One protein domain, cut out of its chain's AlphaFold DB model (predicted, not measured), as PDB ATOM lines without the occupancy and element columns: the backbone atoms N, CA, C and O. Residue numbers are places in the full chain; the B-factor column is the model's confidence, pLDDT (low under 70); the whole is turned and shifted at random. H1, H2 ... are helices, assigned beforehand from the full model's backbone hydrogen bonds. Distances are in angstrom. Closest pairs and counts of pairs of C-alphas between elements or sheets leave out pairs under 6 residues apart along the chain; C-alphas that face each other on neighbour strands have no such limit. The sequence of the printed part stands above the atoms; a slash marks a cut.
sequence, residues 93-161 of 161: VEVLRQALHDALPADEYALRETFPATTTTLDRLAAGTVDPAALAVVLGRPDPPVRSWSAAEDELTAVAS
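What this domain is: This is residues 93 to 161 of the 161 residues of an uncharacterized protein of Pseudonocardia autotrophica (UniProt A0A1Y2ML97). A compact cluster of five short helices: H3 lies nearest the middle, H1 crosses it about at right angles and so does H5, nearer the start of H3, while H4 runs back opposite to H3 at a distance. The first residues of H1 reach H4. H2 sits at one end of the longest axis, near H1 and H3, and the loop between H4 and H5 makes the other end. The printed part has 69 residues with five named helices, in the order H1, H2, H3, H4, H5, and no named strand; the class is all helix. The whole is compact, with a radius of gyration of the C-alphas of 11.4 A and spans of 32 by 23 by 22 A.

Where its parts are: H1 is residues 93 to 102, 14.2 A from first to last C-alpha, and begins at C-alpha 93, (223.004, 161.944, 135.773). H2 is residues 105 to 114, also 14.2 A. H3 is residues 116 to 126, 15.2 A, with C-alpha 116 at (229.087, 149.060, 140.174). H4 is residues 132 to 140, 11.9 A. H5, residues 149 to 160, is the longest helix with 12 residues and 16.5 A, and ends at C-alpha 160, (231.193, 148.957, 128.063).

How they stand to each other: H1 touches H3, about perpendicular at 87 degrees, with the C-alphas of Arg 97 and Leu 122 the closest, 6.3 A apart. H1 also touches H4, about perpendicular at 75 degrees, closest at the C-alphas of Val 93 and Ala 136, 6.0 A apart. H2 is close to but not clearly touching H1, at a steep tilt of 42 degrees, opposite ways; their closest C-alphas, of Leu 100 and Glu 108, are 6.4 A apart. H2 is likewise close to but not clearly touching H3, where the closest C-alphas, of Arg 112 and Thr 119, are 5.8 A apart. H3 touches H5, about perpendicular at 84 degrees, closest at the C-alphas of Thr 118 and Glu 153, 5.2 A apart. H3 and H4 are close but not clearly touching, at a shallow tilt of 30 degrees, opposite ways; their closest C-alphas, of Leu 125 and Pro 132, are 6.7 A apart. H4 and H5 only just touch, with 3 pairs of C-alphas within 8 A, by residues 152 to 155 of H5 alone; the closest C-alphas, of Leu 139 and Ala 152, are 6.6 A apart. H2 and H4 are apart. The helix packing is mostly crossed: of the 4 touching pairs, 0 are at a shallow tilt. In H1, H2, H3, H4 and H5 every O i to N i+4 pair is within hydrogen-bond range.

The domain as a whole: The C-alphas farthest apart are those of Pro 105 and Asp 143, 33.0 A. The printed part has no cut and ends at Ser 161, the chain's last residue. The links H1 to H2, H2 to H3 and H3 to H4 are tight, and the link H4 to H5, 8 residues, is short. The mean pLDDT of the printed part is 92.4, and no printed residue is under 70.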
ATOM      1  N   VAL A  93     221.644 161.821 135.230       95.94
ATOM      2  CA  VAL A  93     223.004 161.944 135.773       95.94
ATOM      3  C   VAL A  93     223.025 162.818 137.024       95.94
ATOM      4  O   VAL A  93     223.695 162.476 137.996       95.94
ATOM      5  N   GLU A  94     222.308 163.942 137.012       96.00
ATOM      6  CA  GLU A  94     222.231 164.846 138.163       96.00
ATOM      7  C   GLU A  94     221.508 164.174 139.326       96.00
ATOM      8  O   GLU A  94     222.038 164.182 140.435       96.00
ATOM      9  N   VAL A  95     220.397 163.487 139.039       95.94
ATOM     10  CA  VAL A  95     219.635 162.706 140.024       95.94
ATOM     11  C   VAL A  95     220.513 161.660 140.703       95.94
ATOM     12  O   VAL A  95     220.630 161.656 141.926       95.94
ATOM     13  N   LEU A  96     221.152 160.779 139.926       95.19
ATOM     14  CA  LEU A  96     221.939 159.667 140.465       95.19
ATOM     15  C   LEU A  96     223.177 160.168 141.214       95.19
ATOM     16  O   LEU A  96     223.550 159.618 142.249       95.19
ATOM     17  N   ARG A  97     223.796 161.254 140.735       95.75
ATOM     18  CA  ARG A  97     224.914 161.896 141.433       95.75
ATOM     19  C   ARG A  97     224.477 162.472 142.777       95.75
ATOM     20  O   ARG A  97     225.191 162.290 143.760       95.75
ATOM     21  N   GLN A  98     223.338 163.163 142.821       96.50
ATOM     22  CA  GLN A  98     222.803 163.727 144.057       96.50
ATOM     23  C   GLN A  98     222.385 162.618 145.031       96.50
ATOM     24  O   GLN A  98     222.702 162.689 146.213       96.50
ATOM     25  N   ALA A  99     221.765 161.550 144.527       94.62
ATOM     26  CA  ALA A  99     221.395 160.384 145.321       94.62
ATOM     27  C   ALA A  99     222.617 159.688 145.938       94.62
ATOM     28  O   ALA A  99     222.610 159.407 147.132       94.62
ATOM     29  N   LEU A 100     223.692 159.477 145.165       95.00
ATOM     30  CA  LEU A 100     224.939 158.910 145.691       95.00
ATOM     31  C   LEU A 100     225.593 159.821 146.730       95.00
ATOM     32  O   LEU A 100     226.129 159.342 147.721       95.00
ATOM     33  N   HIS A 101     225.562 161.134 146.493       95.19
ATOM     34  CA  HIS A 101     226.131 162.117 147.409       95.19
ATOM     35  C   HIS A 101     225.423 162.129 148.770       95.19
ATOM     36  O   HIS A 101     226.081 162.290 149.797       95.19
ATOM     37  N   ASP A 102     224.100 161.960 148.768       95.00
ATOM     38  CA  ASP A 102     223.273 162.022 149.972       95.00
ATOM     39  C   ASP A 102     223.128 160.670 150.691       95.00
ATOM     40  O   ASP A 102     222.585 160.625 151.799       95.00
ATOM     41  N   ALA A 103     223.581 159.574 150.076       91.88
ATOM     42  CA  ALA A 103     223.450 158.232 150.624       91.88
ATOM     43  C   ALA A 103     224.191 158.094 151.965       91.88
ATOM     44  O   ALA A 103     225.329 158.538 152.137       91.88
ATOM     45  N   LEU A 104     223.553 157.438 152.940       91.94
ATOM     46  CA  LEU A 104     224.232 157.062 154.178       91.94
ATOM     47  C   LEU A 104     225.280 155.980 153.882       91.94
ATOM     48  O   LEU A 104     225.101 155.216 152.939       91.94
ATOM     49  N   PRO A 105     226.327 155.814 154.711       93.50
ATOM     50  CA  PRO A 105     227.412 154.878 154.405       93.50
ATOM     51  C   PRO A 105     226.973 153.432 154.117       93.50
ATOM     52  O   PRO A 105     227.609 152.746 153.323       93.50
ATOM     53  N   ALA A 106     225.902 152.956 154.762       89.12
ATOM     54  CA  ALA A 106     225.357 151.622 154.506       89.12
ATOM     55  C   ALA A 106     224.640 151.538 153.146       89.12
ATOM     56  O   ALA A 106     224.834 150.567 152.417       89.12
ATOM     57  N   ASP A 107     223.870 152.567 152.794       89.19
ATOM     58  CA  ASP A 107     223.133 152.644 151.531       89.19
ATOM     59  C   ASP A 107     224.090 152.895 150.360       89.19
ATOM     60  O   ASP A 107     223.964 152.269 149.315       89.19
ATOM     61  N   GLU A 108     225.110 153.739 150.551       93.19
ATOM     62  CA  GLU A 108     226.181 153.952 149.574       93.19
ATOM     63  C   GLU A 108     226.910 152.637 149.279       93.19
ATOM     64  O   GLU A 108     227.146 152.303 148.118       93.19
ATOM     65  N   TYR A 109     227.255 151.872 150.321       92.88
ATOM     66  CA  TYR A 109     227.889 150.566 150.154       92.88
ATOM     67  C   TYR A 109     227.000 149.616 149.340       92.88
ATOM     68  O   TYR A 109     227.481 149.018 148.379       92.88
ATOM     69  N   ALA A 110     225.705 149.535 149.666       91.12
ATOM     70  CA  ALA A 110     224.750 148.712 148.928       91.12
ATOM     71  C   ALA A 110     224.620 149.155 147.459       91.12
ATOM     72  O   ALA A 110     224.760 148.329 146.563       91.12
ATOM     73  N   LEU A 111     224.456 150.455 147.190       91.38
ATOM     74  CA  LEU A 111     224.396 151.000 145.828       91.38
ATOM     75  C   LEU A 111     225.648 150.656 145.014       91.38
ATOM     76  O   LEU A 111     225.547 150.330 143.836       91.38
ATOM     77  N   ARG A 112     226.831 150.712 145.632       95.19
ATOM     78  CA  ARG A 112     228.102 150.368 144.979       95.19
ATOM     79  C   ARG A 112     228.240 148.874 144.698       95.19
ATOM     80  O   ARG A 112     228.836 148.517 143.684       95.19
ATOM     81  N   GLU A 113     227.718 148.012 145.567       94.94
ATOM     82  CA  GLU A 113     227.684 146.566 145.321       94.94
ATOM     83  C   GLU A 113     226.674 146.190 144.232       94.94
ATOM     84  O   GLU A 113     226.977 145.346 143.390       94.94
ATOM     85  N   THR A 114     225.496 146.817 144.230       92.56
ATOM     86  CA  THR A 114     224.407 146.496 143.298       92.56
ATOM     87  C   THR A 114     224.595 147.134 141.920       92.56
ATOM     88  O   THR A 114     224.310 146.485 140.918       92.56
ATOM     89  N   PHE A 115     225.109 148.369 141.854       94.25
ATOM     90  CA  PHE A 115     225.252 149.157 140.618       94.25
ATOM     91  C   PHE A 115     226.703 149.643 140.401       94.25
ATOM     92  O   PHE A 115     226.995 150.852 140.427       94.25
ATOM     93  N   PRO A 116     227.672 148.719 140.252       96.56
ATOM     94  CA  PRO A 116     229.087 149.060 140.174       96.56
ATOM     95  C   PRO A 116     229.467 149.872 138.927       96.56
ATOM     96  O   PRO A 116     230.332 150.749 139.028       96.56
ATOM     97  N   ALA A 117     228.864 149.630 137.757       96.75
ATOM     98  CA  ALA A 117     229.173 150.386 136.540       96.75
ATOM     99  C   ALA A 117     228.703 151.841 136.657       96.75
ATOM    100  O   ALA A 117     229.445 152.774 136.317       96.75
ATOM    101  N   THR A 118     227.505 152.040 137.205       96.19
ATOM    102  CA  THR A 118     226.901 153.349 137.448       96.19
ATOM    103  C   THR A 118     227.715 154.132 138.462       96.19
ATOM    104  O   THR A 118     228.209 155.216 138.144       96.19
ATOM    105  N   THR A 119     227.945 153.576 139.652       96.69
ATOM    106  CA  THR A 119     228.695 154.262 140.719       96.69
ATOM    107  C   THR A 119     230.139 154.567 140.314       96.69
ATOM    108  O   THR A 119     230.603 155.688 140.515       96.69
ATOM    109  N   THR A 120     230.823 153.649 139.620       97.56
ATOM    110  CA  THR A 120     232.167 153.908 139.064       97.56
ATOM    111  C   THR A 120     232.153 155.043 138.039       97.56
ATOM    112  O   THR A 120     233.066 155.873 137.995       97.56
ATOM    113  N   THR A 121     231.128 155.107 137.187       97.44
ATOM    114  CA  THR A 121     230.991 156.179 136.193       97.44
ATOM    115  C   THR A 121     230.718 157.528 136.858       97.44
ATOM    116  O   THR A 121     231.299 158.533 136.444       97.44
ATOM    117  N   LEU A 122     229.913 157.558 137.924       96.94
ATOM    118  CA  LEU A 122     229.671 158.760 138.725       96.94
ATOM    119  C   LEU A 122     230.937 159.233 139.458       96.94
ATOM    120  O   LEU A 122     231.225 160.430 139.449       96.94
ATOM    121  N   ASP A 123     231.751 158.324 140.000       97.50
ATOM    122  CA  ASP A 123     233.050 158.674 140.595       97.50
ATOM    123  C   ASP A 123     233.998 159.274 139.541       97.50
ATOM    124  O   ASP A 123     234.667 160.286 139.768       97.50
ATOM    125  N   ARG A 124     234.025 158.690 138.336       96.81
ATOM    126  CA  ARG A 124     234.806 159.206 137.204       96.81
ATOM    127  C   ARG A 124     234.328 160.575 136.736       96.81
ATOM    128  O   ARG A 124     235.165 161.403 136.363       96.81
ATOM    129  N   LEU A 125     233.017 160.811 136.755       96.31
ATOM    130  CA  LEU A 125     232.414 162.112 136.489       96.31
ATOM    131  C   LEU A 125     232.854 163.135 137.547       96.31
ATOM    132  O   LEU A 125     233.317 164.214 137.185       96.31
ATOM    133  N   ALA A 126     232.792 162.784 138.835       95.06
ATOM    134  CA  ALA A 126     233.249 163.640 139.931       95.06
ATOM    135  C   ALA A 126     234.753 163.963 139.839       95.06
ATOM    136  O   ALA A 126     235.173 165.077 140.147       95.06
ATOM    137  N   ALA A 127     235.558 163.019 139.345       96.44
ATOM    138  CA  ALA A 127     236.979 163.214 139.061       96.44
ATOM    139  C   ALA A 127     237.264 164.007 137.764       96.44
ATOM    140  O   ALA A 127     238.426 164.266 137.453       96.44
ATOM    141  N   GLY A 128     236.238 164.375 136.986       95.81
ATOM    142  CA  GLY A 128     236.378 165.116 135.727       95.81
ATOM    143  C   GLY A 128     236.924 164.287 134.559       95.81
ATOM    144  O   GLY A 128     237.457 164.841 133.600       95.81
ATOM    145  N   THR A 129     236.824 162.959 134.634       96.12
ATOM    146  CA  THR A 129     237.337 162.019 133.614       96.12
ATOM    147  C   THR A 129     236.256 161.484 132.669       96.12
ATOM    148  O   THR A 129     236.550 160.703 131.761       96.12
ATOM    149  N   VAL A 130     235.006 161.899 132.880       95.19
ATOM    150  CA  VAL A 130     233.841 161.655 132.021       95.19
ATOM    151  C   VAL A 130     233.182 163.006 131.750       95.19
ATOM    152  O   VAL A 130     233.076 163.829 132.657       95.19
ATOM    153  N   ASP A 131     232.765 163.244 130.507       94.44
ATOM    154  CA  ASP A 131     232.008 164.445 130.143       94.44
ATOM    155  C   ASP A 131     230.536 164.288 130.579       94.44
ATOM    156  O   ASP A 131     229.877 163.346 130.121       94.44
ATOM    157  N   PRO A 132     229.998 165.183 131.433       92.50
ATOM    158  CA  PRO A 132     228.604 165.120 131.868       92.50
ATOM    159  C   PRO A 132     227.610 165.169 130.705       92.50
ATOM    160  O   PRO A 132     226.614 164.450 130.736       92.50
ATOM    161  N   ALA A 133     227.876 165.966 129.665       92.62
ATOM    162  CA  ALA A 133     226.955 166.097 128.538       92.62
ATOM    163  C   ALA A 133     226.900 164.804 127.713       92.62
ATOM    164  O   ALA A 133     225.823 164.342 127.339       92.62
ATOM    165  N   ALA A 134     228.058 164.183 127.473       93.25
ATOM    166  CA  ALA A 134     228.129 162.894 126.799       93.25
ATOM    167  C   ALA A 134     227.411 161.791 127.591       93.25
ATOM    168  O   ALA A 134     226.669 161.006 127.003       93.25
ATOM    169  N   LEU A 135     227.590 161.753 128.916       94.19
ATOM    170  CA  LEU A 135     226.923 160.775 129.776       94.19
ATOM    171  C   LEU A 135     225.399 160.966 129.784       94.19
ATOM    172  O   LEU A 135     224.665 159.992 129.635       94.19
ATOM    173  N   ALA A 136     224.921 162.210 129.877       93.44
ATOM    174  CA  ALA A 136     223.493 162.517 129.800       93.44
ATOM    175  C   ALA A 136     222.887 162.093 128.453       93.44
ATOM    176  O   ALA A 136     221.784 161.554 128.414       93.44
ATOM    177  N   VAL A 137     223.621 162.265 127.348       91.62
ATOM    178  CA  VAL A 137     223.191 161.773 126.030       91.62
ATOM    179  C   VAL A 137     223.117 160.249 125.995       91.62
ATOM    180  O   VAL A 137     222.188 159.719 125.399       91.62
ATOM    181  N   VAL A 138     224.070 159.535 126.598       93.00
ATOM    182  CA  VAL A 138     224.033 158.064 126.653       93.00
ATOM    183  C   VAL A 138     222.801 157.588 127.416       93.00
ATOM    184  O   VAL A 138     222.025 156.819 126.866       93.00
ATOM    185  N   LEU A 139     222.574 158.103 128.624       92.81
ATOM    186  CA  LEU A 139     221.457 157.670 129.470       92.81
ATOM    187  C   LEU A 139     220.090 158.208 129.008       92.81
ATOM    188  O   LEU A 139     219.052 157.665 129.371       92.81
ATOM    189  N   GLY A 140     220.064 159.258 128.186       88.31
ATOM    190  CA  GLY A 140     218.840 159.806 127.596       88.31
ATOM    191  C   GLY A 140     218.437 159.198 126.246       88.31
ATOM    192  O   GLY A 140     217.392 159.565 125.718       88.31
ATOM    193  N   ARG A 141     219.263 158.326 125.648       83.94
ATOM    194  CA  ARG A 141     218.997 157.680 124.344       83.94
ATOM    195  C   ARG A 141     217.979 156.538 124.355       83.94
ATOM    196  O   ARG A 141     217.305 156.408 123.331       83.94
ATOM    197  N   PRO A 142     217.916 155.675 125.385       82.19
ATOM    198  CA  PRO A 142     216.968 154.567 125.404       82.19
ATOM    199  C   PRO A 142     215.524 155.057 125.265       82.19
ATOM    200  O   PRO A 142     215.202 156.178 125.660       82.19
ATOM    201  N   ASP A 143     214.663 154.221 124.684       78.00
ATOM    202  CA  ASP A 143     213.218 154.455 124.620       78.00
ATOM    203  C   ASP A 143     212.501 153.290 125.331       78.00
ATOM    204  O   ASP A 143     212.436 152.191 124.767       78.00
ATOM    205  N   PRO A 144     212.016 153.487 126.574       79.56
ATOM    206  CA  PRO A 144     211.969 154.753 127.314       79.56
ATOM    207  C   PRO A 144     213.332 155.185 127.899       79.56
ATOM    208  O   PRO A 144     214.187 154.333 128.142       79.56
ATOM    209  N   PRO A 145     213.536 156.493 128.166       83.88
ATOM    210  CA  PRO A 145     214.777 157.005 128.747       83.88
ATOM    211  C   PRO A 145     215.006 156.468 130.162       83.88
ATOM    212  O   PRO A 145     214.048 156.170 130.879       83.88
ATOM    213  N   VAL A 146     216.275 156.397 130.576       90.69
ATOM    214  CA  VAL A 146     216.677 155.890 131.896       90.69
ATOM    215  C   VAL A 146     216.071 156.741 133.010       90.69
ATOM    216  O   VAL A 146     216.201 157.967 133.007       90.69
ATOM    217  N   ARG A 147     215.445 156.074 133.987       89.81
ATOM    218  CA  ARG A 147     214.844 156.718 135.167       89.81
ATOM    219  C   ARG A 147     215.320 156.165 136.507       89.81
ATOM    220  O   ARG A 147     215.139 156.836 137.510       89.81
ATOM    221  N   SER A 148     215.963 154.998 136.535       89.44
ATOM    222  CA  SER A 148     216.367 154.310 137.768       89.44
ATOM    223  C   SER A 148     217.854 153.958 137.782       89.44
ATOM    224  O   SER A 148     218.521 153.963 136.744       89.44
ATOM    225  N   TRP A 149     218.361 153.597 138.964       91.94
ATOM    226  CA  TRP A 149     219.695 153.013 139.136       91.94
ATOM    227  C   TRP A 149     219.901 151.763 138.274       91.94
ATOM    228  O   TRP A 149     220.895 151.681 137.558       91.94
ATOM    229  N   SER A 150     218.944 150.829 138.284       90.62
ATOM    230  CA  SER A 150     219.030 149.590 137.500       90.62
ATOM    231  C   SER A 150     219.077 149.862 135.999       90.62
ATOM    232  O   SER A 150     219.920 149.310 135.304       90.62
ATOM    233  N   ALA A 151     218.225 150.761 135.498       91.50
ATOM    234  CA  ALA A 151     218.233 151.111 134.080       91.50
ATOM    235  C   ALA A 151     219.548 151.802 133.671       91.50
ATOM    236  O   ALA A 151     220.039 151.590 132.566       91.50
ATOM    237  N   ALA A 152     220.147 152.609 134.556       93.44
ATOM    238  CA  ALA A 152     221.455 153.207 134.297       93.44
ATOM    239  C   ALA A 152     222.566 152.148 134.265       93.44
ATOM    240  O   ALA A 152     223.457 152.219 133.416       93.44
ATOM    241  N   GLU A 153     222.496 151.160 135.159       94.12
ATOM    242  CA  GLU A 153     223.458 150.063 135.238       94.12
ATOM    243  C   GLU A 153     223.444 149.201 133.978       94.12
ATOM    244  O   GLU A 153     224.509 148.929 133.413       94.12
ATOM    245  N   ASP A 154     222.254 148.831 133.506       93.19
ATOM    246  CA  ASP A 154     222.073 148.034 132.291       93.19
ATOM    247  C   ASP A 154     222.673 148.746 131.070       93.19
ATOM    248  O   ASP A 154     223.463 148.163 130.321       93.19
ATOM    249  N   GLU A 155     222.369 150.035 130.904       94.88
ATOM    250  CA  GLU A 155     222.856 150.835 129.778       94.88
ATOM    251  C   GLU A 155     224.372 151.048 129.817       94.88
ATOM    252  O   GLU A 155     225.062 150.894 128.806       94.88
ATOM    253  N   LEU A 156     224.935 151.370 130.984       94.56
ATOM    254  CA  LEU A 156     226.380 151.576 131.115       94.56
ATOM    255  C   LEU A 156     227.164 150.275 130.948       94.56
ATOM    256  O   LEU A 156     228.260 150.295 130.381       94.56
ATOM    257  N   THR A 157     226.594 149.151 131.377       94.38
ATOM    258  CA  THR A 157     227.169 147.825 131.139       94.38
ATOM    259  C   THR A 157     227.152 147.486 129.650       94.38
ATOM    260  O   THR A 157     228.176 147.058 129.117       94.38
ATOM    261  N   ALA A 158     226.041 147.747 128.955       91.00
ATOM    262  CA  ALA A 158     225.910 147.499 127.519       91.00
ATOM    263  C   ALA A 158     226.862 148.357 126.666       91.00
ATOM    264  O   ALA A 158     227.367 147.900 125.643       91.00
ATOM    265  N   VAL A 159     227.146 149.597 127.078       87.19
ATOM    266  CA  VAL A 159     228.093 150.484 126.372       87.19
ATOM    267  C   VAL A 159     229.553 150.080 126.609       87.19
ATOM    268  O   VAL A 159     230.420 150.394 125.790       87.19
ATOM    269  N   ALA A 160     229.847 149.409 127.725       81.06
ATOM    270  CA  ALA A 160     231.193 148.957 128.063       81.06
ATOM    271  C   ALA A 160     231.588 147.618 127.404       81.06
ATOM    272  O   ALA A 160     232.784 147.312 127.361       81.06
ATOM    273  N   SER A 161     230.615 146.836 126.918       71.81
ATOM    274  CA  SER A 161     230.808 145.550 126.219       71.81
ATOM    275  C   SER A 161     231.021 145.694 124.715       71.81
ATOM    276  O   SER A 161     231.887 144.964 124.181       71.81
TER     277      SER A 161